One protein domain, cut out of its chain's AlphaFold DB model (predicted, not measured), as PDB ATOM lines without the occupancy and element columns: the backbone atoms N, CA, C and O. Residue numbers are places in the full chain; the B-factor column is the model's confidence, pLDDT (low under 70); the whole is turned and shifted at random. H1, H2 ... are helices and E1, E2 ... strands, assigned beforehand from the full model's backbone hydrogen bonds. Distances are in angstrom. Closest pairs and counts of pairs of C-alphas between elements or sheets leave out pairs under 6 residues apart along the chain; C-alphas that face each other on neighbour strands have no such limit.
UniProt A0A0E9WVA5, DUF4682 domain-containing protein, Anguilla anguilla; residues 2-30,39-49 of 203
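AT A GLANCE: This is residues 2 to 30 and 39 to 49 of the 203 residues of the protein "DUF4682 domain-containing protein" of Anguilla anguilla (UniProt A0A0E9WVA5). A small two-stranded sheet, E1 beside E2, sits at one end of a single long helix, H1, and together they make a rod; the free part of the helix, residues 3 to 14, sticks out away from the sheet. The printed part has 40 residues, with one named helix and two named strands in the order H1, E1, E2; the sheet's order is E1 - E2, antiparallel, and the class is mixed, helices and strands. The whole is extended, with a radius of gyration of the C-alphas of 15.8 A and spans of 55 by 15 by 12 A.

IN THESE COORDINATES: Find C-alpha 23 at (174.773, 110.804, 137.802); from there E1, residues 23 to 26, runs 9.8 A. Its partner E2, residues 41 to 44, runs 9.3 A and ends at C-alpha 44, at (176.924, 116.294, 137.931). Then go back to C-alpha 3 at (197.026, 92.341, 124.385), where H1 begins; it covers residues 3 to 20 and measures 25.8 A.

HOW THE PARTS SIT: Look first at E1 and E2, antiparallel neighbours with 144 degrees between their directions. The C-alphas of Val 24 and Met 43 face each other at 5.1 A, and N 25 and O 42 are within hydrogen-bond range at 3.1 A, as are N 44 and O 23 at 3.3 A. A tight link of two residues joins H1 to E1, while H1 and E2 are apart. In H1 every O i to N i+4 pair is within hydrogen-bond range.

THE WHOLE: The C-alphas farthest apart are those of Asp 2 and Pro 30, at 55.1 A. Residues 2 to 14 stand free. Residues 31 to 38 are not printed, and C-alphas 30 and 39 are 15.6 A apart across this cut, which lies in the link from E1 to E2. The mean pLDDT of the printed part is 77.8; look for values under 70 at residue 26, residues 28 to 30 and residues 39 to 49.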
ATOM      1  N   ASP A   2     195.685  89.288 121.082       94.38
ATOM      2  CA  ASP A   2     196.510  90.495 121.054       94.38
ATOM      3  C   ASP A   2     196.180  91.395 122.258       94.38
ATOM      4  O   ASP A   2     195.059  91.878 122.415       94.38
ATOM      5  N   ILE A   3     197.161  91.573 123.142       95.50
ATOM      6  CA  ILE A   3     197.026  92.341 124.385       95.50
ATOM      7  C   ILE A   3     196.938  93.844 124.088       95.50
ATOM      8  O   ILE A   3     196.295  94.575 124.845       95.50
ATOM      9  N   ALA A   4     197.577  94.318 123.013       96.00
ATOM     10  CA  ALA A   4     197.541  95.725 122.630       96.00
ATOM     11  C   ALA A   4     196.138  96.110 122.148       96.00
ATOM     12  O   ALA A   4     195.558  97.067 122.664       96.00
ATOM     13  N   LEU A   5     195.559  95.285 121.273       96.00
ATOM     14  CA  LEU A   5     194.194  95.449 120.771       96.00
ATOM     15  C   LEU A   5     193.162  95.435 121.909       96.00
ATOM     16  O   LEU A   5     192.311  96.318 121.990       96.00
ATOM     17  N   LEU A   6     193.275  94.494 122.852       96.81
ATOM     18  CA  LEU A   6     192.369  94.429 124.008       96.81
ATOM     19  C   LEU A   6     192.445  95.670 124.902       96.81
ATOM     20  O   LEU A   6     191.427  96.144 125.408       96.81
ATOM     21  N   LYS A   7     193.649  96.210 125.118       95.38
ATOM     22  CA  LYS A   7     193.829  97.446 125.893       95.38
ATOM     23  C   LYS A   7     193.187  98.635 125.189       95.38
ATOM     24  O   LYS A   7     192.568  99.470 125.847       95.38
ATOM     25  N   GLU A   8     193.333  98.722 123.874       96.50
ATOM     26  CA  GLU A   8     192.729  99.779 123.071       96.50
ATOM     27  C   GLU A   8     191.198  99.717 123.109       96.50
ATOM     28  O   GLU A   8     190.551 100.722 123.413       96.50
ATOM     29  N   GLU A   9     190.620  98.531 122.915       96.12
ATOM     30  CA  GLU A   9     189.175  98.307 122.985       96.12
ATOM     31  C   GLU A   9     188.613  98.629 124.377       96.12
ATOM     32  O   GLU A   9     187.616  99.348 124.504       96.12
ATOM     33  N   TYR A  10     189.284  98.166 125.437       96.56
ATOM     34  CA  TYR A  10     188.920  98.496 126.813       96.56
ATOM     35  C   TYR A  10     188.919 100.010 127.043       96.56
ATOM     36  O   TYR A  10     187.953 100.566 127.566       96.56
ATOM     37  N   ASN A  11     189.982 100.697 126.617       95.81
ATOM     38  CA  ASN A  11     190.092 102.143 126.774       95.81
ATOM     39  C   ASN A  11     189.029 102.891 125.955       95.81
ATOM     40  O   ASN A  11     188.505 103.907 126.412       95.81
ATOM     41  N   CYS A  12     188.680 102.397 124.766       94.75
ATOM     42  CA  CYS A  12     187.600 102.935 123.943       94.75
ATOM     43  C   CYS A  12     186.243 102.813 124.651       94.75
ATOM     44  O   CYS A  12     185.534 103.809 124.818       94.75
ATOM     45  N   ASN A  13     185.911 101.622 125.151       93.62
ATOM     46  CA  ASN A  13     184.669 101.382 125.884       93.62
ATOM     47  C   ASN A  13     184.595 102.194 127.181       93.62
ATOM     48  O   ASN A  13     183.559 102.791 127.472       93.62
ATOM     49  N   LYS A  14     185.707 102.300 127.916       91.56
ATOM     50  CA  LYS A  14     185.797 103.125 129.123       91.56
ATOM     51  C   LYS A  14     185.481 104.591 128.827       91.56
ATOM     52  O   LYS A  14     184.653 105.179 129.516       91.56
ATOM     53  N   ARG A  15     186.071 105.176 127.776       87.75
ATOM     54  CA  ARG A  15     185.785 106.568 127.377       87.75
ATOM     55  C   ARG A  15     184.322 106.767 126.978       87.75
ATOM     56  O   ARG A  15     183.711 107.738 127.407       87.75
ATOM     57  N   LYS A  16     183.739 105.835 126.215       88.12
ATOM     58  CA  LYS A  16     182.317 105.886 125.828       88.12
ATOM     59  C   LYS A  16     181.397 105.880 127.048       88.12
ATOM     60  O   LYS A  16     180.508 106.720 127.149       88.12
ATOM     61  N   GLN A  17     181.655 104.982 127.998       84.31
ATOM     62  CA  GLN A  17     180.893 104.917 129.242       84.31
ATOM     63  C   GLN A  17     181.023 106.214 130.042       84.31
ATOM     64  O   GLN A  17     180.008 106.758 130.457       84.31
ATOM     65  N   MET A  18     182.234 106.763 130.176       80.00
ATOM     66  CA  MET A  18     182.458 108.024 130.893       80.00
ATOM     67  C   MET A  18     181.672 109.205 130.304       80.00
ATOM     68  O   MET A  18     181.205 110.044 131.069       80.00
ATOM     69  N   LEU A  19     181.517 109.270 128.977       80.31
ATOM     70  CA  LEU A  19     180.740 110.319 128.302       80.31
ATOM     71  C   LEU A  19     179.222 110.107 128.417       80.31
ATOM     72  O   LEU A  19     178.459 111.072 128.419       80.31
ATOM     73  N   GLN A  20     178.776 108.853 128.503       73.88
ATOM     74  CA  GLN A  20     177.356 108.501 128.523       73.88
ATOM     75  C   GLN A  20     176.761 108.475 129.941       73.88
ATOM     76  O   GLN A  20     175.564 108.717 130.113       73.88
ATOM     77  N   THR A  21     177.562 108.192 130.971       74.06
ATOM     78  CA  THR A  21     177.074 108.097 132.352       74.06
ATOM     79  C   THR A  21     176.810 109.475 132.947       74.06
ATOM     80  O   THR A  21     177.730 110.252 133.194       74.06
ATOM     81  N   ARG A  22     175.539 109.753 133.233       71.25
ATOM     82  CA  ARG A  22     175.078 110.929 133.978       71.25
ATOM     83  C   ARG A  22     174.655 110.475 135.370       71.25
ATOM     84  O   ARG A  22     173.833 109.569 135.479       71.25
ATOM     85  N   VAL A  23     175.203 111.083 136.424       71.56
ATOM     86  CA  VAL A  23     174.773 110.804 137.802       71.56
ATOM     87  C   VAL A  23     173.837 111.909 138.267       71.56
ATOM     88  O   VAL A  23     174.127 113.100 138.151       71.56
ATOM     89  N   VAL A  24     172.679 111.480 138.758       71.94
ATOM     90  CA  VAL A  24     171.595 112.329 139.244       71.94
ATOM     91  C   VAL A  24     171.706 112.389 140.763       71.94
ATOM     92  O   VAL A  24     171.549 111.367 141.428       71.94
ATOM     93  N   LEU A  25     171.988 113.572 141.316       71.25
ATOM     94  CA  LEU A  25     171.965 113.788 142.761       71.25
ATOM     95  C   LEU A  25     170.644 114.449 143.151       71.25
ATOM     96  O   LEU A  25     170.325 115.551 142.697       71.25
ATOM     97  N   PHE A  26     169.899 113.783 144.032       62.09
ATOM     98  CA  PHE A  26     168.695 114.334 144.642       62.09
ATOM     99  C   PHE A  26     169.073 115.085 145.914       62.09
ATOM    100  O   PHE A  26     169.482 114.486 146.912       62.09
ATOM    101  N   LYS A  27     168.935 116.412 145.888       72.81
ATOM    102  CA  LYS A  27     169.090 117.227 147.093       72.81
ATOM    103  C   LYS A  27     167.804 117.118 147.912       72.81
ATOM    104  O   LYS A  27     166.744 117.536 147.460       72.81
ATOM    105  N   LYS A  28     167.891 116.558 149.120       59.12
ATOM    106  CA  LYS A  28     166.751 116.485 150.042       59.12
ATOM    107  C   LYS A  28     166.454 117.887 150.591       59.12
ATOM    108  O   LYS A  28     167.313 118.481 151.240       59.12
ATOM    109  N   ALA A  29     165.266 118.418 150.304       61.47
ATOM    110  CA  ALA A  29     164.784 119.658 150.906       61.47
ATOM    111  C   ALA A  29     164.397 119.401 152.378       61.47
ATOM    112  O   ALA A  29     163.796 118.361 152.660       61.47
ATOM    113  N   PRO A  30     164.758 120.287 153.324       65.81
ATOM    114  CA  PRO A  30     164.469 120.073 154.739       65.81
ATOM    115  C   PRO A  30     162.995 120.284 155.120       65.81
ATOM    116  O   PRO A  30     162.572 119.673 156.094       65.81
ATOM    117  N   SER A  39     164.434 122.958 139.376       61.91
ATOM    118  CA  SER A  39     164.973 121.602 139.200       61.91
ATOM    119  C   SER A  39     165.653 121.118 140.489       61.91
ATOM    120  O   SER A  39     166.730 121.589 140.846       61.91
ATOM    121  N   LEU A  40     165.030 120.160 141.186       63.84
ATOM    122  CA  LEU A  40     165.578 119.486 142.379       63.84
ATOM    123  C   LEU A  40     166.688 118.477 142.031       63.84
ATOM    124  O   LEU A  40     167.274 117.844 142.912       63.84
ATOM    125  N   VAL A  41     166.950 118.319 140.735       60.75
ATOM    126  CA  VAL A  41     167.942 117.423 140.166       60.75
ATOM    127  C   VAL A  41     169.169 118.242 139.794       60.75
ATOM    128  O   VAL A  41     169.129 119.046 138.861       60.75
ATOM    129  N   ASN A  42     170.267 118.010 140.513       66.62
ATOM    130  CA  ASN A  42     171.581 118.458 140.079       66.62
ATOM    131  C   ASN A  42     172.236 117.324 139.280       66.62
ATOM    132  O   ASN A  42     172.507 116.249 139.824       66.62
ATOM    133  N   MET A  43     172.454 117.548 137.984       66.12
ATOM    134  CA  MET A  43     173.207 116.627 137.135       66.12
ATOM    135  C   MET A  43     174.687 116.979 137.213       66.12
ATOM    136  O   MET A  43     175.108 118.013 136.698       66.12
ATOM    137  N   VAL A  44     175.476 116.102 137.827       66.06
ATOM    138  CA  VAL A  44     176.924 116.294 137.931       66.06
ATOM    139  C   VAL A  44     177.619 115.408 136.894       66.06
ATOM    140  O   VAL A  44     177.432 114.185 136.916       66.06
ATOM    141  N   PRO A  45     178.422 115.982 135.978       64.06
ATOM    142  CA  PRO A  45     179.287 115.186 135.122       64.06
ATOM    143  C   PRO A  45     180.390 114.565 135.985       64.06
ATOM    144  O   PRO A  45     181.240 115.257 136.535       64.06
ATOM    145  N   VAL A  46     180.369 113.240 136.120       64.19
ATOM    146  CA  VAL A  46     181.225 112.496 137.067       64.19
ATOM    147  C   VAL A  46     182.708 112.539 136.708       64.19
ATOM    148  O   VAL A  46     183.550 112.342 137.574       64.19
ATOM    149  N   ASN A  47     183.044 112.820 135.448       61.16
ATOM    150  CA  ASN A  47     184.418 112.741 134.953       61.16
ATOM    151  C   ASN A  47     184.853 113.982 134.168       61.16
ATOM    152  O   ASN A  47     185.678 113.883 133.261       61.16
ATOM    153  N   GLN A  48     184.288 115.150 134.475       62.00
ATOM    154  CA  GLN A  48     184.817 116.382 133.906       62.00
ATOM    155  C   GLN A  48     186.128 116.713 134.625       62.00
ATOM    156  O   GLN A  48     186.121 117.190 135.755       62.00
ATOM    157  N   GLU A  49     187.263 116.434 133.985       62.34
ATOM    158  CA  GLU A  49     188.549 116.981 134.412       62.34
ATOM    159  C   GLU A  49     188.456 118.512 134.326       62.34
ATOM    160  O   GLU A  49     188.489 119.102 133.242       62.34
TER     161      GLU A  49